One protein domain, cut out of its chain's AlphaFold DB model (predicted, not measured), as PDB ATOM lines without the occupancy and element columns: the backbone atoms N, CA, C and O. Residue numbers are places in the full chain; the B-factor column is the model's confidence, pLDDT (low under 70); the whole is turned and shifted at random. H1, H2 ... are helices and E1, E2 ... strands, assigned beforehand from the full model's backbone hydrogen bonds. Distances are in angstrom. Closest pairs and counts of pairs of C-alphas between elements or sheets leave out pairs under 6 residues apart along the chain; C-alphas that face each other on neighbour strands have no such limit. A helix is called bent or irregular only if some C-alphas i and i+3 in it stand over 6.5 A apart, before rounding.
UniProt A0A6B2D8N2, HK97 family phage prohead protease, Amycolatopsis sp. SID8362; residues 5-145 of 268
ATOM      1  N   LEU A   5     155.751 118.419 125.102       85.06
ATOM      2  CA  LEU A   5     155.984 117.236 125.914       85.06
ATOM      3  C   LEU A   5     156.556 116.121 125.036       85.06
ATOM      4  O   LEU A   5     156.186 116.003 123.867       85.06
ATOM      5  N   THR A   6     157.423 115.281 125.600       82.81
ATOM      6  CA  THR A   6     157.975 114.101 124.918       82.81
ATOM      7  C   THR A   6     157.533 112.811 125.606       82.81
ATOM      8  O   THR A   6     157.433 112.777 126.836       82.81
ATOM      9  N   ARG A   7     157.199 111.762 124.840       80.88
ATOM     10  CA  ARG A   7     156.796 110.442 125.373       80.88
ATOM     11  C   ARG A   7     157.338 109.311 124.530       80.88
ATOM     12  O   ARG A   7     157.062 109.268 123.338       80.88
ATOM     13  N   GLN A   8     158.019 108.388 125.191       69.69
ATOM     14  CA  GLN A   8     158.658 107.228 124.584       69.69
ATOM     15  C   GLN A   8     157.820 105.975 124.797       69.69
ATOM     16  O   GLN A   8     157.207 105.793 125.853       69.69
ATOM     17  N   PHE A   9     157.818 105.117 123.788       67.25
ATOM     18  CA  PHE A   9     157.112 103.852 123.762       67.25
ATOM     19  C   PHE A   9     158.014 102.794 123.125       67.25
ATOM     20  O   PHE A   9     158.813 103.094 122.238       67.25
ATOM     21  N   MET A  10     157.834 101.542 123.545       62.97
ATOM     22  CA  MET A  10     158.491 100.381 122.944       62.97
ATOM     23  C   MET A  10     157.530  99.680 121.972       62.97
ATOM     24  O   MET A  10     156.760  98.813 122.400       62.97
ATOM     25  N   PRO A  11     157.485 100.062 120.686       65.31
ATOM     26  CA  PRO A  11     156.714  99.332 119.694       65.31
ATOM     27  C   PRO A  11     157.459  98.110 119.162       65.31
ATOM     28  O   PRO A  11     158.679  98.002 119.237       65.31
ATOM     29  N   GLU A  12     156.699  97.215 118.537       60.84
ATOM     30  CA  GLU A  12     157.247  96.293 117.547       60.84
ATOM     31  C   GLU A  12     157.582  97.131 116.302       60.84
ATOM     32  O   GLU A  12     156.684  97.645 115.627       60.84
ATOM     33  N   LEU A  13     158.877  97.387 116.090       70.38
ATOM     34  CA  LEU A  13     159.381  98.115 114.929       70.38
ATOM     35  C   LEU A  13     159.744  97.152 113.814       70.38
ATOM     36  O   LEU A  13     160.461  96.177 114.025       70.38
ATOM     37  N   GLU A  14     159.331  97.505 112.604       71.75
ATOM     38  CA  GLU A  14     159.736  96.800 111.398       71.75
ATOM     39  C   GLU A  14     160.405  97.766 110.422       71.75
ATOM     40  O   GLU A  14     159.888  98.852 110.129       71.75
ATOM     41  N   VAL A  15     161.552  97.344 109.886       76.31
ATOM     42  CA  VAL A  15     162.164  97.959 108.705       76.31
ATOM     43  C   VAL A  15     161.675  97.189 107.489       76.31
ATOM     44  O   VAL A  15     161.998  96.012 107.316       76.31
ATOM     45  N   ARG A  16     160.894  97.840 106.625       71.75
ATOM     46  CA  ARG A  16     160.382  97.181 105.419       71.75
ATOM     47  C   ARG A  16     161.475  97.082 104.362       71.75
ATOM     48  O   ARG A  16     161.964  98.098 103.876       71.75
ATOM     49  N   SER A  17     161.818  95.852 103.983       59.03
ATOM     50  CA  SER A  17     162.766  95.549 102.902       59.03
ATOM     51  C   SER A  17     162.126  95.562 101.511       59.03
ATOM     52  O   SER A  17     162.832  95.710 100.517       59.03
ATOM     53  N   SER A  18     160.795  95.462 101.413       57.56
ATOM     54  CA  SER A  18     160.080  95.701 100.157       57.56
ATOM     55  C   SER A  18     160.186  97.183  99.781       57.56
ATOM     56  O   SER A  18     159.743  98.046 100.540       57.56
ATOM     57  N   GLY A  19     160.757  97.485  98.615       71.00
ATOM     58  CA  GLY A  19     161.088  98.854  98.212       71.00
ATOM     59  C   GLY A  19     162.577  99.146  98.393       71.00
ATOM     60  O   GLY A  19     163.409  98.296  98.099       71.00
ATOM     61  N   ASP A  20     162.935 100.351  98.840       84.88
ATOM     62  CA  ASP A  20     164.337 100.779  98.961       84.88
ATOM     63  C   ASP A  20     164.967 100.513 100.342       84.88
ATOM     64  O   ASP A  20     166.109 100.908 100.578       84.88
ATOM     65  N   GLY A  21     164.243  99.854 101.256       88.81
ATOM     66  CA  GLY A  21     164.739  99.502 102.589       88.81
ATOM     67  C   GLY A  21     164.797 100.666 103.583       88.81
ATOM     68  O   GLY A  21     165.492 100.567 104.591       88.81
ATOM     69  N   ARG A  22     164.128 101.791 103.299       94.56
ATOM     70  CA  ARG A  22     164.263 103.036 104.081       94.56
ATOM     71  C   ARG A  22     162.973 103.513 104.734       94.56
ATOM     72  O   ARG A  22     162.825 104.710 105.006       94.56
ATOM     73  N   THR A  23     162.044 102.593 104.957       94.38
ATOM     74  CA  THR A  23     160.785 102.862 105.649       94.38
ATOM     75  C   THR A  23     160.778 102.129 106.981       94.38
ATOM     76  O   THR A  23     160.919 100.908 107.017       94.38
ATOM     77  N   ILE A  24     160.595 102.891 108.057       92.50
ATOM     78  CA  ILE A  24     160.349 102.374 109.403       92.50
ATOM     79  C   ILE A  24     158.845 102.423 109.648       92.50
ATOM     80  O   ILE A  24     158.207 103.428 109.338       92.50
ATOM     81  N   THR A  25     158.278 101.355 110.199       92.44
ATOM     82  CA  THR A  25     156.850 101.284 110.533       92.44
ATOM     83  C   THR A  25     156.643 100.819 111.967       92.44
ATOM     84  O   THR A  25     157.454 100.050 112.481       92.44
ATOM     85  N   GLY A  26     155.567 101.278 112.610       88.00
ATOM     86  CA  GLY A  26     155.243 100.867 113.975       88.00
ATOM     87  C   GLY A  26     154.137 101.690 114.637       88.00
ATOM     88  O   GLY A  26     153.583 102.624 114.054       88.00
ATOM     89  N   ILE A  27     153.819 101.333 115.885       88.44
ATOM     90  CA  ILE A  27     152.887 102.083 116.736       88.44
ATOM     91  C   ILE A  27     153.650 103.187 117.471       88.44
ATOM     92  O   ILE A  27     154.384 102.921 118.416       88.44
ATOM     93  N   ALA A  28     153.452 104.441 117.070       90.38
ATOM     94  CA  ALA A  28     154.066 105.584 117.741       90.38
ATOM     95  C   ALA A  28     153.453 105.851 119.119       90.38
ATOM     96  O   ALA A  28     154.145 106.355 119.991       90.38
ATOM     97  N   VAL A  29     152.162 105.551 119.313       90.81
ATOM     98  CA  VAL A  29     151.462 105.775 120.589       90.81
ATOM     99  C   VAL A  29     150.442 104.668 120.836       90.81
ATOM    100  O   VAL A  29     149.474 104.588 120.081       90.81
ATOM    101  N   PRO A  30     150.581 103.834 121.877       87.25
ATOM    102  CA  PRO A  30     149.538 102.889 122.254       87.25
ATOM    103  C   PRO A  30     148.344 103.618 122.886       87.25
ATOM    104  O   PRO A  30     148.505 104.476 123.756       87.25
ATOM    105  N   TYR A  31     147.125 103.254 122.487       86.25
ATOM    106  CA  TYR A  31     145.912 103.855 123.050       86.25
ATOM    107  C   TYR A  31     145.379 103.095 124.262       86.25
ATOM    108  O   TYR A  31     145.486 101.873 124.350       86.25
ATOM    109  N   GLY A  32     144.767 103.832 125.192       84.69
ATOM    110  CA  GLY A  32     144.095 103.269 126.366       84.69
ATOM    111  C   GLY A  32     145.029 102.557 127.346       84.69
ATOM    112  O   GLY A  32     144.563 101.746 128.142       84.69
ATOM    113  N   ARG A  33     146.338 102.822 127.269       84.44
ATOM    114  CA  ARG A  33     147.345 102.256 128.167       84.44
ATOM    115  C   ARG A  33     147.860 103.339 129.115       84.44
ATOM    116  O   ARG A  33     148.566 104.230 128.645       84.44
ATOM    117  N   PRO A  34     147.505 103.290 130.413       83.62
ATOM    118  CA  PRO A  34     148.109 104.151 131.419       83.62
ATOM    119  C   PRO A  34     149.623 103.960 131.468       83.62
ATOM    120  O   PRO A  34     150.113 102.839 131.584       83.62
ATOM    121  N   GLN A  35     150.339 105.071 131.416       76.88
ATOM    122  CA  GLN A  35     151.780 105.166 131.506       76.88
ATOM    123  C   GLN A  35     152.117 106.084 132.677       76.88
ATOM    124  O   GLN A  35     151.734 107.255 132.696       76.88
ATOM    125  N   TYR A  36     152.812 105.538 133.670       78.44
ATOM    126  CA  TYR A  36     153.398 106.336 134.740       78.44
ATOM    127  C   TYR A  36     154.534 107.166 134.149       78.44
ATOM    128  O   TYR A  36     155.432 106.582 133.555       78.44
ATOM    129  N   ILE A  37     154.480 108.491 134.290       76.19
ATOM    130  CA  ILE A  37     155.526 109.420 133.839       76.19
ATOM    131  C   ILE A  37     156.404 109.803 135.026       76.19
ATOM    132  O   ILE A  37     157.623 109.661 134.992       76.19
ATOM    133  N   ASP A  38     155.761 110.268 136.093       76.69
ATOM    134  CA  ASP A  38     156.386 110.653 137.349       76.69
ATOM    135  C   ASP A  38     155.359 110.586 138.492       76.69
ATOM    136  O   ASP A  38     154.206 110.186 138.308       76.69
ATOM    137  N   SER A  39     155.768 111.004 139.691       78.38
ATOM    138  CA  SER A  39     154.939 110.945 140.899       78.38
ATOM    139  C   SER A  39     153.658 111.783 140.839       78.38
ATOM    140  O   SER A  39     152.786 111.626 141.693       78.38
ATOM    141  N   ARG A  40     153.534 112.682 139.861       83.12
ATOM    142  CA  ARG A  40     152.398 113.591 139.671       83.12
ATOM    143  C   ARG A  40     151.547 113.211 138.470       83.12
ATOM    144  O   ARG A  40     150.401 113.651 138.392       83.12
ATOM    145  N   LEU A  41     152.087 112.430 137.536       81.44
ATOM    146  CA  LEU A  41     151.447 112.166 136.261       81.44
ATOM    147  C   LEU A  41     151.508 110.686 135.896       81.44
ATOM    148  O   LEU A  41     152.550 110.135 135.555       81.44
ATOM    149  N   THR A  42     150.333 110.069 135.876       84.69
ATOM    150  CA  THR A  42     150.064 108.885 135.060       84.69
ATOM    151  C   THR A  42     149.112 109.309 133.958       84.69
ATOM    152  O   THR A  42     148.098 109.950 134.236       84.69
ATOM    153  N   GLU A  43     149.415 108.978 132.709       87.81
ATOM    154  CA  GLU A  43     148.594 109.392 131.575       87.81
ATOM    155  C   GLU A  43     148.375 108.280 130.558       87.81
ATOM    156  O   GLU A  43     149.134 107.326 130.482       87.81
ATOM    157  N   GLN A  44     147.336 108.418 129.747       90.56
ATOM    158  CA  GLN A  44     147.105 107.581 128.575       90.56
ATOM    159  C   GLN A  44     146.616 108.439 127.417       90.56
ATOM    160  O   GLN A  44     146.037 109.504 127.629       90.56
ATOM    161  N   PHE A  45     146.754 107.945 126.191       94.06
ATOM    162  CA  PHE A  45     146.145 108.573 125.021       94.06
ATOM    163  C   PHE A  45     144.851 107.855 124.652       94.06
ATOM    164  O   PHE A  45     144.804 106.625 124.586       94.06
ATOM    165  N   ALA A  46     143.788 108.618 124.412       95.62
ATOM    166  CA  ALA A  46     142.564 108.065 123.856       95.62
ATOM    167  C   ALA A  46     142.735 107.784 122.359       95.62
ATOM    168  O   ALA A  46     143.472 108.484 121.660       95.62
ATOM    169  N   ARG A  47     141.977 106.810 121.848       95.06
ATOM    170  CA  ARG A  47     141.836 106.635 120.402       95.06
ATOM    171  C   ARG A  47     141.333 107.930 119.762       95.06
ATOM    172  O   ARG A  47     140.440 108.584 120.304       95.06
ATOM    173  N   GLY A  48     141.916 108.292 118.626       95.25
ATOM    174  CA  GLY A  48     141.617 109.533 117.926       95.25
ATOM    175  C   GLY A  48     142.307 110.787 118.470       95.25
ATOM    176  O   GLY A  48     142.083 111.868 117.918       95.25
ATOM    177  N   ALA A  49     143.174 110.675 119.487       97.56
ATOM    178  CA  ALA A  49     143.873 111.827 120.064       97.56
ATOM    179  C   ALA A  49     144.685 112.635 119.037       97.56
ATOM    180  O   ALA A  49     144.830 113.846 119.199       97.56
ATOM    181  N   PHE A  50     145.145 111.988 117.962       97.94
ATOM    182  CA  PHE A  50     145.966 112.584 116.902       97.94
ATOM    183  C   PHE A  50     145.257 112.663 115.539       97.94
ATOM    184  O   PHE A  50     145.896 112.835 114.499       97.94
ATOM    185  N   ASN A  51     143.920 112.564 115.508       97.25
ATOM    186  CA  ASN A  51     143.157 112.548 114.250       97.25
ATOM    187  C   ASN A  51     143.375 113.794 113.380       97.25
ATOM    188  O   ASN A  51     143.271 113.730 112.153       97.25
ATOM    189  N   ALA A  52     143.717 114.924 114.002       96.38
ATOM    190  CA  ALA A  52     144.018 116.163 113.298       96.38
ATOM    191  C   ALA A  52     145.268 116.061 112.401       96.38
ATOM    192  O   ALA A  52     145.353 116.781 111.407       96.38
ATOM    193  N   GLN A  53     146.221 115.174 112.711       96.19
ATOM    194  CA  GLN A  53     147.477 115.051 111.964       96.19
ATOM    195  C   GLN A  53     147.424 114.019 110.833       96.19
ATOM    196  O   GLN A  53     148.227 114.113 109.906       96.19
ATOM    197  N   LEU A  54     146.454 113.097 110.834       95.69
ATOM    198  CA  LEU A  54     146.391 112.003 109.850       95.69
ATOM    199  C   LEU A  54     146.330 112.511 108.403       95.69
ATOM    200  O   LEU A  54     147.049 112.030 107.533       95.69
ATOM    201  N   ARG A  55     145.523 113.552 108.149       94.06
ATOM    202  CA  ARG A  55     145.349 114.143 106.805       94.06
ATOM    203  C   ARG A  55     146.598 114.854 106.281       94.06
ATOM    204  O   ARG A  55     146.678 115.164 105.097       94.06
ATOM    205  N   ALA A  56     147.548 115.153 107.161       95.44
ATOM    206  CA  ALA A  56     148.771 115.869 106.844       95.44
ATOM    207  C   ALA A  56     149.999 115.153 107.424       95.44
ATOM    208  O   ALA A  56     150.932 115.816 107.873       95.44
ATOM    209  N   ALA A  57     150.008 113.813 107.384       96.56
ATOM    210  CA  ALA A  57     151.104 112.985 107.894       96.56
ATOM    211  C   ALA A  57     152.481 113.460 107.397       96.56
ATOM    212  O   ALA A  57     153.398 113.622 108.190       96.56
ATOM    213  N   HIS A  58     152.587 113.839 106.119       95.94
ATOM    214  CA  HIS A  58     153.807 114.385 105.504       95.94
ATOM    215  C   HIS A  58     154.398 115.636 106.180       95.94
ATOM    216  O   HIS A  58     155.515 116.026 105.839       95.94
ATOM    217  N   ARG A  59     153.661 116.299 107.079       96.88
ATOM    218  CA  ARG A  59     154.142 117.437 107.875       96.88
ATOM    219  C   ARG A  59     154.768 117.023 109.201       96.88
ATOM    220  O   ARG A  59     155.325 117.887 109.865       96.88
ATOM    221  N   ILE A  60     154.653 115.756 109.591       98.31
ATOM    222  CA  ILE A  60     155.198 115.238 110.842       98.31
ATOM    223  C   ILE A  60     156.653 114.816 110.604       98.31
ATOM    224  O   ILE A  60     156.893 113.862 109.852       98.31
ATOM    225  N   PRO A  61     157.626 115.523 111.208       98.25
ATOM    226  CA  PRO A  61     159.035 115.175 111.132       98.25
ATOM    227  C   PRO A  61     159.301 113.797 111.730       98.25
ATOM    228  O   PRO A  61     158.691 113.423 112.735       98.25
ATOM    229  N   PHE A  62     160.243 113.079 111.121       98.12
ATOM    230  CA  PHE A  62     160.856 111.904 111.723       98.12
ATOM    231  C   PHE A  62     162.288 112.241 112.127       98.12
ATOM    232  O   PHE A  62     163.087 112.665 111.285       98.12
ATOM    233  N   MET A  63     162.586 112.091 113.410       96.88
ATOM    234  CA  MET A  63     163.806 112.587 114.040       96.88
ATOM    235  C   MET A  63     164.660 111.430 114.572       96.88
ATOM    236  O   MET A  63     164.126 110.394 114.960       96.88
ATOM    237  N   ARG A  64     165.982 111.603 114.615       95.00
ATOM    238  CA  ARG A  64     166.862 110.840 115.507       95.00
ATOM    239  C   ARG A  64     167.050 111.684 116.755       95.00
ATOM    240  O   ARG A  64     167.632 112.767 116.657       95.00
ATOM    241  N   ASP A  65     166.514 111.198 117.869       89.56
ATOM    242  CA  ASP A  65     166.319 111.965 119.102       89.56
ATOM    243  C   ASP A  65     165.412 113.200 118.919       89.56
ATOM    244  O   ASP A  65     165.072 113.607 117.809       89.56
ATOM    245  N   HIS A  66     164.951 113.792 120.020       88.12
ATOM    246  CA  HIS A  66     164.024 114.927 119.966       88.12
ATOM    247  C   HIS A  66     164.710 116.228 119.567       88.12
ATOM    248  O   HIS A  66     165.758 116.563 120.120       88.12
ATOM    249  N   GLY A  67     164.076 117.018 118.694       85.88
ATOM    250  CA  GLY A  67     164.622 118.302 118.237       85.88
ATOM    251  C   GLY A  67     165.001 119.243 119.393       85.88
ATOM    252  O   GLY A  67     166.141 119.705 119.447       85.88
ATOM    253  N   PRO A  68     164.118 119.473 120.386       84.75
ATOM    254  CA  PRO A  68     164.443 120.292 121.561       84.75
ATOM    255  C   PRO A  68     165.558 119.746 122.457       84.75
ATOM    256  O   PRO A  68     166.064 120.480 123.300       84.75
ATOM    257  N   HIS A  69     165.951 118.484 122.278       82.25
ATOM    258  CA  HIS A  69     167.080 117.858 122.967       82.25
ATOM    259  C   HIS A  69     168.324 117.747 122.062       82.25
ATOM    260  O   HIS A  69     169.232 116.978 122.361       82.25
ATOM    261  N   GLY A  70     168.378 118.501 120.957       86.69
ATOM    262  CA  GLY A  70     169.501 118.489 120.010       86.69
ATOM    263  C   GLY A  70     169.436 117.376 118.960       86.69
ATOM    264  O   GLY A  70     170.421 117.136 118.263       86.69
ATOM    265  N   GLY A  71     168.292 116.699 118.843       91.50
ATOM    266  CA  GLY A  71     168.040 115.676 117.835       91.50
ATOM    267  C   GLY A  71     167.976 116.230 116.413       91.50
ATOM    268  O   GLY A  71     167.799 117.427 116.176       91.50
ATOM    269  N   ASN A  72     168.110 115.332 115.441       96.75
ATOM    270  CA  ASN A  72     168.287 115.679 114.035       96.75
ATOM    271  C   ASN A  72     167.139 115.157 113.174       96.75
ATOM    272  O   ASN A  72     166.685 114.026 113.336       96.75
ATOM    273  N   LEU A  73     166.719 115.959 112.196       97.69
ATOM    274  CA  LEU A  73     165.756 115.532 111.188       97.69
ATOM    275  C   LEU A  73     166.372 114.450 110.297       97.69
ATOM    276  O   LEU A  73     167.348 114.698 109.590       97.69
ATOM    277  N   ILE A  74     165.757 113.270 110.280       98.19
ATOM    278  CA  ILE A  74     166.176 112.140 109.438       98.19
ATOM    279  C   ILE A  74     165.135 111.788 108.379       98.19
ATOM    280  O   ILE A  74     165.417 110.998 107.480       98.19
ATOM    281  N   GLY A  75     163.934 112.360 108.446       98.12
ATOM    282  CA  GLY A  75     162.850 111.964 107.564       98.12
ATOM    283  C   GLY A  75     161.517 112.623 107.875       98.12
ATOM    284  O   GLY A  75     161.440 113.655 108.539       98.12
ATOM    285  N   LYS A  76     160.445 112.001 107.390       97.94
ATOM    286  CA  LYS A  76     159.064 112.410 107.671       97.94
ATOM    287  C   LYS A  76     158.125 111.214 107.648       97.94
ATOM    288  O   LYS A  76     158.448 110.189 107.043       97.94
ATOM    289  N   ALA A  77     156.953 111.364 108.257       97.50
ATOM    290  CA  ALA A  77     155.889 110.384 108.098       97.50
ATOM    291  C   ALA A  77     155.349 110.410 106.658       97.50
ATOM    292  O   ALA A  77     155.078 111.469 106.094       97.50
ATOM    293  N   ASN A  78     155.192 109.236 106.061       94.62
ATOM    294  CA  ASN A  78     154.453 109.026 104.824       94.62
ATOM    295  C   ASN A  78     152.972 108.784 105.122       94.62
ATOM    296  O   ASN A  78     152.110 109.329 104.436       94.62
ATOM    297  N   GLU A  79     152.692 108.014 106.172       96.12
ATOM    298  CA  GLU A  79     151.345 107.664 106.605       96.12
ATOM    299  C   GLU A  79     151.243 107.754 108.127       96.12
ATOM    300  O   GLU A  79     152.192 107.446 108.848       96.12
ATOM    301  N   LEU A  80     150.070 108.174 108.597       97.19
ATOM    302  CA  LEU A  80     149.624 108.011 109.972       97.19
ATOM    303  C   LEU A  80     148.202 107.458 109.949       97.19
ATOM    304  O   LEU A  80     147.368 107.943 109.177       97.19
ATOM    305  N   ARG A  81     147.908 106.492 110.820       95.69
ATOM    306  CA  ARG A  81     146.600 105.830 110.885       95.69
ATOM    307  C   ARG A  81     146.144 105.642 112.332       95.69
ATOM    308  O   ARG A  81     146.937 105.330 113.218       95.69
ATOM    309  N   ASP A  82     144.856 105.881 112.571       92.00
ATOM    310  CA  ASP A  82     144.209 105.697 113.877       92.00
ATOM    311  C   ASP A  82     143.741 104.245 114.046       92.00
ATOM    312  O   ASP A  82     142.567 103.902 113.837       92.00
ATOM    313  N   ASP A  83     144.682 103.378 114.402       86.38
ATOM    314  CA  ASP A  83     144.439 101.952 114.579       86.38
ATOM    315  C   ASP A  83     143.737 101.662 115.901       86.38
ATOM    316  O   ASP A  83     143.709 102.468 116.832       86.38
ATOM    317  N   ALA A  84     143.174 100.458 116.012       83.75
ATOM    318  CA  ALA A  84     142.620  99.988 117.277       83.75
ATOM    319  C   ALA A  84     143.695  99.894 118.378       83.75
ATOM    320  O   ALA A  84     143.397 100.136 119.544       83.75
ATOM    321  N   ALA A  85     144.938  99.561 118.010       77.69
ATOM    322  CA  ALA A  85     146.048  99.397 118.946       77.69
ATOM    323  C   ALA A  85     146.717 100.724 119.355       77.69
ATOM    324  O   ALA A  85     147.308 100.803 120.435       77.69
ATOM    325  N   GLY A  86     146.648 101.756 118.513       88.81
ATOM    326  CA  GLY A  86     147.437 102.967 118.697       88.81
ATOM    327  C   GLY A  86     147.511 103.850 117.457       88.81
ATOM    328  O   GLY A  86     146.926 103.541 116.421       88.81
ATOM    329  N   LEU A  87     148.272 104.937 117.550       93.69
ATOM    330  CA  LEU A  87     148.681 105.713 116.385       93.69
ATOM    331  C   LEU A  87     149.740 104.918 115.617       93.69
ATOM    332  O   LEU A  87     150.895 104.855 116.040       93.69
ATOM    333  N   TYR A  88     149.349 104.314 114.501       94.31
ATOM    334  CA  TYR A  88     150.270 103.683 113.563       94.31
ATOM    335  C   TYR A  88     150.923 104.739 112.670       94.31
ATOM    336  O   TYR A  88     150.280 105.730 112.307       94.31
ATOM    337  N   GLY A  89     152.173 104.509 112.273       91.88
ATOM    338  CA  GLY A  89     152.831 105.327 111.268       91.88
ATOM    339  C   GLY A  89     153.824 104.574 110.397       91.88
ATOM    340  O   GLY A  89     154.341 103.514 110.755       91.88
ATOM    341  N   GLU A  90     154.090 105.181 109.243       95.44
ATOM    342  CA  GLU A  90     155.167 104.810 108.330       95.44
ATOM    343  C   GLU A  90     156.051 106.029 108.102       95.44
ATOM    344  O   GLU A  90     155.560 107.069 107.666       95.44
ATOM    345  N   TRP A  91     157.349 105.918 108.365       96.88
ATOM    346  CA  TRP A  91     158.301 107.020 108.249       96.88
ATOM    347  C   TRP A  91     159.389 106.701 107.238       96.88
ATOM    348  O   TRP A  91     160.068 105.678 107.324       96.88
ATOM    349  N   ARG A  92     159.585 107.611 106.283       95.81
ATOM    350  CA  ARG A  92     160.664 107.525 105.298       95.81
ATOM    351  C   ARG A  92     161.919 108.171 105.863       95.81
ATOM    352  O   ARG A  92     161.914 109.371 106.129       95.81
ATOM    353  N   VAL A  93     163.006 107.408 105.953       97.25
ATOM    354  CA  VAL A  93     164.322 107.895 106.400       97.25
ATOM    355  C   VAL A  93     165.137 108.390 105.212       97.25
ATOM    356  O   VAL A  93     165.648 107.585 104.439       97.25
ATOM    357  N   SER A  94     165.274 109.701 105.037       97.81
ATOM    358  CA  SER A  94     166.005 110.339 103.933       97.81
ATOM    359  C   SER A  94     167.390 109.725 103.696       97.81
ATOM    360  O   SER A  94     168.057 109.289 104.632       97.81
ATOM    361  N   LYS A  95     167.831 109.679 102.431       96.88
ATOM    362  CA  LYS A  95     169.147 109.145 102.035       96.88
ATOM    363  C   LYS A  95     170.260 110.153 102.337       96.88
ATOM    364  O   LYS A  95     170.753 110.838 101.447       96.88
ATOM    365  N   THR A  96     170.587 110.273 103.616       98.19
ATOM    366  CA  THR A  96     171.676 111.093 104.155       98.19
ATOM    367  C   THR A  96     172.614 110.199 104.967       98.19
ATOM    368  O   THR A  96     172.166 109.146 105.417       98.19
ATOM    369  N   PRO A  97     173.868 110.615 105.230       98.31
ATOM    370  CA  PRO A  97     174.777 109.832 106.067       98.31
ATOM    371  C   PRO A  97     174.169 109.470 107.428       98.31
ATOM    372  O   PRO A  97     174.208 108.316 107.837       98.31
ATOM    373  N   LEU A  98     173.507 110.433 108.081       97.44
ATOM    374  CA  LEU A  98     172.833 110.187 109.356       97.44
ATOM    375  C   LEU A  98     171.639 109.236 109.214       97.44
ATOM    376  O   LEU A  98     171.397 108.419 110.098       97.44
ATOM    377  N   GLY A  99     170.881 109.334 108.120       97.44
ATOM    378  CA  GLY A  99     169.777 108.418 107.842       97.44
ATOM    379  C   GLY A  99     170.255 106.989 107.577       97.44
ATOM    380  O   GLY A  99     169.619 106.048 108.035       97.44
ATOM    381  N   ASP A 100     171.380 106.828 106.877       97.50
ATOM    382  CA  ASP A 100     172.019 105.529 106.628       97.50
ATOM    383  C   ASP A 100     172.494 104.902 107.941       97.50
ATOM    384  O   ASP A 100     172.095 103.786 108.260       97.50
ATOM    385  N   GLU A 101     173.241 105.658 108.749       97.56
ATOM    386  CA  GLU A 101     173.681 105.223 110.079       97.56
ATOM    387  C   GLU A 101     172.492 104.853 110.977       97.56
ATOM    388  O   GLU A 101     172.508 103.820 111.641       97.56
ATOM    389  N   THR A 102     171.427 105.660 110.964       95.69
ATOM    390  CA  THR A 102     170.212 105.382 111.744       95.69
ATOM    391  C   THR A 102     169.586 104.051 111.343       95.69
ATOM    392  O   THR A 102     169.209 103.275 112.212       95.69
ATOM    393  N   LEU A 103     169.465 103.770 110.042       95.00
ATOM    394  CA  LEU A 103     168.878 102.517 109.569       95.00
ATOM    395  C   LEU A 103     169.730 101.303 109.951       95.00
ATOM    396  O   LEU A 103     169.155 100.280 110.314       95.00
ATOM    397  N   GLU A 104     171.058 101.406 109.901       94.75
ATOM    398  CA  GLU A 104     171.937 100.329 110.378       94.75
ATOM    399  C   GLU A 104     171.766 100.100 111.886       94.75
ATOM    400  O   GLU A 104     171.512  98.977 112.306       94.75
ATOM    401  N   LEU A 105     171.737 101.164 112.696       91.31
ATOM    402  CA  LEU A 105     171.499 101.048 114.141       91.31
ATOM    403  C   LEU A 105     170.114 100.484 114.491       91.31
ATOM    404  O   LEU A 105     169.962  99.828 115.521       91.31
ATOM    405  N   VAL A 106     169.102 100.726 113.653       88.12
ATOM    406  CA  VAL A 106     167.776 100.105 113.804       88.12
ATOM    407  C   VAL A 106     167.833  98.613 113.475       88.12
ATOM    408  O   VAL A 106     167.278  97.811 114.223       88.12
ATOM    409  N   LYS A 107     168.528  98.214 112.400       86.38
ATOM    410  CA  LYS A 107     168.726  96.792 112.058       86.38
ATOM    411  C   LYS A 107     169.496  96.044 113.147       86.38
ATOM    412  O   LYS A 107     169.158  94.903 113.449       86.38
ATOM    413  N   ASP A 108     170.469  96.710 113.760       86.00
ATOM    414  CA  ASP A 108     171.263  96.181 114.872       86.00
ATOM    415  C   ASP A 108     170.490  96.163 116.206       86.00
ATOM    416  O   ASP A 108     170.960  95.600 117.197       86.00
ATOM    417  N   GLY A 109     169.305  96.783 116.258       81.94
ATOM    418  CA  GLY A 109     168.467  96.893 117.456       81.94
ATOM    419  C   GLY A 109     168.954  97.918 118.488       81.94
ATOM    420  O   GLY A 109     168.339  98.056 119.545       81.94
ATOM    421  N   ALA A 110     170.028  98.657 118.190       83.44
ATOM    422  CA  ALA A 110     170.561  99.723 119.039       83.44
ATOM    423  C   ALA A 110     169.633 100.950 119.096       83.44
ATOM    424  O   ALA A 110     169.609 101.667 120.094       83.44
ATOM    425  N   LEU A 111     168.855 101.176 118.034       85.75
ATOM    426  CA  LEU A 111     167.738 102.118 117.994       85.75
ATOM    427  C   LEU A 111     166.442 101.328 117.786       85.75
ATOM    428  O   LEU A 111     166.163 100.881 116.678       85.75
ATOM    429  N   SER A 112     165.656 101.133 118.843       82.31
ATOM    430  CA  SER A 112     164.504 100.213 118.815       82.31
ATOM    431  C   SER A 112     163.200 100.797 119.362       82.31
ATOM    432  O   SER A 112     162.180 100.110 119.376       82.31
ATOM    433  N   GLU A 113     163.189 102.073 119.754       82.94
ATOM    434  CA  GLU A 113     162.031 102.707 120.390       82.94
ATOM    435  C   GLU A 113     161.565 103.961 119.648       82.94
ATOM    436  O   GLU A 113     162.380 104.737 119.140       82.94
ATOM    437  N   LEU A 114     160.244 104.181 119.631       89.19
ATOM    438  CA  LEU A 114     159.645 105.412 119.115       89.19
ATOM    439  C   LEU A 114     159.275 106.344 120.252       89.19
ATOM    440  O   LEU A 114     158.793 105.938 121.305       89.19
ATOM    441  N   SER A 115     159.411 107.628 119.980       89.31
ATOM    442  CA  SER A 115     158.982 108.687 120.863       89.31
ATOM    443  C   SER A 115     158.185 109.729 120.111       89.31
ATOM    444  O   SER A 115     158.452 109.992 118.944       89.31
ATOM    445  N   ILE A 116     157.234 110.372 120.772       94.06
ATOM    446  CA  ILE A 116     156.505 111.508 120.217       94.06
ATOM    447  C   ILE A 116     156.931 112.794 120.904       94.06
ATOM    448  O   ILE A 116     157.125 112.823 122.115       94.06
ATOM    449  N   GLY A 117     157.025 113.870 120.132       93.44
ATOM    450  CA  GLY A 117     156.845 115.220 120.648       93.44
ATOM    451  C   GLY A 117     155.388 115.619 120.438       93.44
ATOM    452  O   GLY A 117     154.830 115.382 119.363       93.44
ATOM    453  N   PHE A 118     154.745 116.206 121.443       96.00
ATOM    454  CA  PHE A 118     153.369 116.669 121.313       96.00
ATOM    455  C   PHE A 118     153.070 117.896 122.173       96.00
ATOM    456  O   PHE A 118     153.769 118.205 123.134       96.00
ATOM    457  N   ARG A 119     151.986 118.592 121.834       95.94
ATOM    458  CA  ARG A 119     151.345 119.577 122.715       95.94
ATOM    459  C   ARG A 119     150.002 119.036 123.160       95.94
ATOM    460  O   ARG A 119     149.246 118.511 122.336       95.94
ATOM    461  N   GLU A 120     149.706 119.161 124.445       95.12
ATOM    462  CA  GLU A 120     148.416 118.738 124.978       95.12
ATOM    463  C   GLU A 120     147.260 119.567 124.400       95.12
ATOM    464  O   GLU A 120     147.408 120.747 124.075       95.12
ATOM    465  N   GLY A 121     146.110 118.914 124.243       96.69
ATOM    466  CA  GLY A 121     144.845 119.538 123.884       96.69
ATOM    467  C   GLY A 121     143.821 119.305 124.988       96.69
ATOM    468  O   GLY A 121     144.008 119.709 126.132       96.69
ATOM    469  N   GLN A 122     142.717 118.650 124.645       97.81
ATOM    470  CA  GLN A 122     141.681 118.296 125.606       97.81
ATOM    471  C   GLN A 122     142.117 117.088 126.432       97.81
ATOM    472  O   GLN A 122     142.547 116.069 125.890       97.81
ATOM    473  N   ASN A 123     141.926 117.188 127.744       97.56
ATOM    474  CA  ASN A 123     142.257 116.150 128.709       97.56
ATOM    475  C   ASN A 123     141.007 115.766 129.516       97.56
ATOM    476  O   ASN A 123     140.101 116.578 129.703       97.56
ATOM    477  N   ARG A 124     140.974 114.535 130.028       96.62
ATOM    478  CA  ARG A 124     139.980 114.062 130.997       96.62
ATOM    479  C   ARG A 124     140.681 113.273 132.093       96.62
ATOM    480  O   ARG A 124     141.442 112.368 131.786       96.62
ATOM    481  N   THR A 125     140.375 113.543 133.354       96.62
ATOM    482  CA  THR A 125     140.847 112.697 134.457       96.62
ATOM    483  C   THR A 125     139.929 111.488 134.612       96.62
ATOM    484  O   THR A 125     138.710 111.635 134.709       96.62
ATOM    485  N   LEU A 126     140.508 110.291 134.604       92.31
ATOM    486  CA  LEU A 126     139.815 109.032 134.861       92.31
ATOM    487  C   LEU A 126     139.806 108.708 136.359       92.31
ATOM    488  O   LEU A 126     140.563 109.272 137.154       92.31
ATOM    489  N   SER A 127     138.970 107.744 136.745       85.50
ATOM    490  CA  SER A 127     139.036 107.126 138.069       85.50
ATOM    491  C   SER A 127     140.448 106.585 138.328       85.50
ATOM    492  O   SER A 127     141.037 105.949 137.458       85.50
ATOM    493  N   GLY A 128     141.001 106.860 139.512       85.69
ATOM    494  CA  GLY A 128     142.385 106.499 139.854       85.69
ATOM    495  C   GLY A 128     143.440 107.549 139.483       85.69
ATOM    496  O   GLY A 128     144.623 107.290 139.657       85.69
ATOM    497  N   GLY A 129     143.036 108.731 139.000       91.88
ATOM    498  CA  GLY A 129     143.944 109.868 138.789       91.88
ATOM    499  C   GLY A 129     144.700 109.856 137.459       91.88
ATOM    500  O   GLY A 129     145.515 110.743 137.221       91.88
ATOM    501  N   VAL A 130     144.416 108.897 136.570       92.19
ATOM    502  CA  VAL A 130     145.028 108.832 135.235       92.19
ATOM    503  C   VAL A 130     144.504 109.968 134.359       92.19
ATOM    504  O   VAL A 130     143.294 110.117 134.176       92.19
ATOM    505  N   VAL A 131     145.409 110.744 133.769       95.94
ATOM    506  CA  VAL A 131     145.078 111.779 132.786       95.94
ATOM    507  C   VAL A 131     144.937 111.143 131.406       95.94
ATOM    508  O   VAL A 131     145.901 110.690 130.801       95.94
ATOM    509  N   GLU A 132     143.730 111.132 130.861       96.94
ATOM    510  CA  GLU A 132     143.476 110.718 129.487       96.94
ATOM    511  C   GLU A 132     143.583 111.915 128.534       96.94
ATOM    512  O   GLU A 132     142.769 112.843 128.574       96.94
ATOM    513  N   ARG A 133     144.569 111.873 127.634       97.12
ATOM    514  CA  ARG A 133     144.756 112.822 126.531       97.12
ATOM    515  C   ARG A 133     143.726 112.516 125.441       97.12
ATOM    516  O   ARG A 133     143.865 111.539 124.703       97.12
ATOM    517  N   ARG A 134     142.658 113.316 125.360       98.00
ATOM    518  CA  ARG A 134     141.568 113.159 124.376       98.00
ATOM    519  C   ARG A 134     141.917 113.753 123.026       98.00
ATOM    520  O   ARG A 134     141.530 113.187 122.011       98.00
ATOM    521  N   THR A 135     142.634 114.871 123.020       97.94
ATOM    522  CA  THR A 135     143.239 115.439 121.816       97.94
ATOM    523  C   THR A 135     144.646 115.926 122.126       97.94
ATOM    524  O   THR A 135     144.936 116.381 123.233       97.94
ATOM    525  N   ALA A 136     145.527 115.819 121.142       97.44
ATOM    526  CA  ALA A 136     146.900 116.277 121.211       97.44
ATOM    527  C   ALA A 136     147.362 116.727 119.822       97.44
ATOM    528  O   ALA A 136     146.891 116.246 118.792       97.44
ATOM    529  N   THR A 137     148.296 117.671 119.788       97.94
ATOM    530  CA  THR A 137     148.984 118.041 118.551       97.94
ATOM    531  C   THR A 137     150.300 117.294 118.487       97.94
ATOM    532  O   THR A 137     151.225 117.662 119.207       97.94
ATOM    533  N   LEU A 138     150.393 116.272 117.634       97.94
ATOM    534  CA  LEU A 138     151.670 115.622 117.329       97.94
ATOM    535  C   LEU A 138     152.590 116.626 116.628       97.94
ATOM    536  O   LEU A 138     152.198 117.221 115.621       97.94
ATOM    537  N   THR A 139     153.784 116.838 117.173       97.12
ATOM    538  CA  THR A 139     154.775 117.770 116.619       97.12
ATOM    539  C   THR A 139     155.893 117.048 115.890       97.12
ATOM    540  O   THR A 139     156.370 117.567 114.888       97.12
ATOM    541  N   GLU A 140     156.286 115.866 116.362       96.00
ATOM    542  CA  GLU A 140     157.320 115.020 115.764       96.00
ATOM    543  C   GLU A 140     157.194 113.576 116.253       96.00
ATOM    544  O   GLU A 140     156.591 113.317 117.299       96.00
ATOM    545  N   VAL A 141     157.796 112.652 115.508       96.19
ATOM    546  CA  VAL A 141     158.113 111.301 115.981       96.19
ATOM    547  C   VAL A 141     159.628 111.131 115.910       96.19
ATOM    548  O   VAL A 141     160.239 111.525 114.921       96.19
ATOM    549  N   ALA A 142     160.242 110.563 116.938       93.81
ATOM    550  CA  ALA A 142     161.673 110.321 117.014       93.81
ATOM    551  C   ALA A 142     161.969 108.831 117.217       93.81
ATOM    552  O   ALA A 142     161.246 108.161 117.950       93.81
ATOM    553  N   ILE A 143     163.038 108.331 116.600       92.38
ATOM    554  CA  ILE A 143     163.688 107.074 116.987       92.38
ATOM    555  C   ILE A 143     164.757 107.385 118.044       92.38
ATOM    556  O   ILE A 143     165.500 108.360 117.894       92.38
ATOM    557  N   VAL A 144     164.816 106.595 119.119       84.00
ATOM    558  CA  VAL A 144     165.713 106.825 120.269       84.00
ATOM    559  C   VAL A 144     166.422 105.536 120.710       84.00
ATOM    560  O   VAL A 144     165.944 104.437 120.435       84.00
ATOM    561  N   MET A 145     167.579 105.672 121.375       68.94
ATOM    562  CA  MET A 145     168.401 104.536 121.854       68.94
ATOM    563  C   MET A 145     167.798 103.808 123.051       68.94
ATOM    564  O   MET A 145     167.910 102.592 123.169       68.94
TER     565      MET A 145
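AT A GLANCE: This is residues 5 to 145 of the 268 residues of the protein "HK97 family phage prohead protease" of Amycolatopsis sp. SID8362 (UniProt A0A6B2D8N2). One strongly twisted sheet of eight strands folds back on itself into a flattened, nearly closed barrel, with E1, E9, E12 and E6 on one side, E8, E3 and E2 on the other, and the long bent strand E7 as the hinge. Helix H2 packs at one end of it, while the short helix H1 lies by E7 and E12 towards the other end, where two hairpins, E4 with E5 and E10 with E11, join side by side into a small second sheet. The printed part has 141 residues, with two named helices and twelve named strands in the order E1 E2 E3 E4 E5 H1 E6 E7 E8 H2 E9 E10 E11 E12, and its class is mostly strand. The large sheet runs E1, E9, E12, E6, E7, E8, E3, E2 and the small one E4, E5, E11, E10, both mixed. The whole is compact, with a radius of gyration of the C-alphas of 14.8 A, and only just elongated, spanning 46 by 31 by 24 A.

HOW THE PARTS SIT: The large sheet holds E1, residues 5 to 9, E9, 113 to 120, E12, 136 to 144, E6, 61 to 64, E7, 72 to 82, E8, 86 to 93, E3, 23 to 30, and E2, 14 to 16; E1 and E2 are its edge strands. It is a folded sheet, bent back into two leaves that face each other with 52 pairs of C-alphas within 11 A. Across the fold, the closest C-alphas of E3 and E9 are those of Ala 28 and Leu 114, 5.7 A apart. E6, E7 and E8 form a meander, each strand the antiparallel neighbour of the one before: N 64 and O 72 are 2.8 A apart, N 78 and O 90 2.7 A, both within hydrogen-bond range. E12 and E6 are parallel, with N 63 and O 141 at 2.8 A. E9 and E12 are antiparallel, with N 142 and O 115 at 2.7 A. H2, residues 97 to 107, is on this sheet at a height of 8.4 A, only just over E7, on which 3 of its C-alphas fall, and slantwise to the strands at 38 degrees to E7 on the local plane. Its closest C-alpha pair with E7 is Gly 99 and Ile 74, 5.4 A. H1, residues 51 to 54, is on the same sheet at a height of 5.8 A, over none of its strands; C-alphas Leu 54 and Leu 80 of E7 are its closest there, 5.1 A. E9 runs on into E10, residues 123 to 125, at 97 degrees, and E11, residues 131 to 133, runs on into E12 at 95 degrees. E5, residues 41 to 45, is staggered: its residues 41 to 43 pair with E4, residues 35 to 38, and its residues 43 to 45 with E11. E5 and E11 are parallel, with N 131 and O 42 at 2.8 A. In H2 every O i to N i+4 pair is within hydrogen-bond range; H1 is too short for such a pair.

IN THESE COORDINATES: E1 begins at C-alpha 5, (155.984, 117.236, 125.914). E7 measures 26.1 A from its first to its last C-alpha and bends by 65 degrees at residue 78. E8 and E9 each measure 21.5 A, E3 20.1 A and H2 15.6 A. E12 measures 21.1 A, bends by 64 degrees at residue 139 and ends at C-alpha 144, (165.713, 106.825, 120.269). H2 begins at C-alpha 97, (174.777, 109.832, 106.067).

THE WHOLE: The two C-alphas farthest apart, those of Pro 97 and Ser 127, are 48.1 A from each other. The printed part has no cut, and no link is long. The mean pLDDT of the printed part is 89.5; residues 8 to 12, 17 to 18 and 145 are under 70.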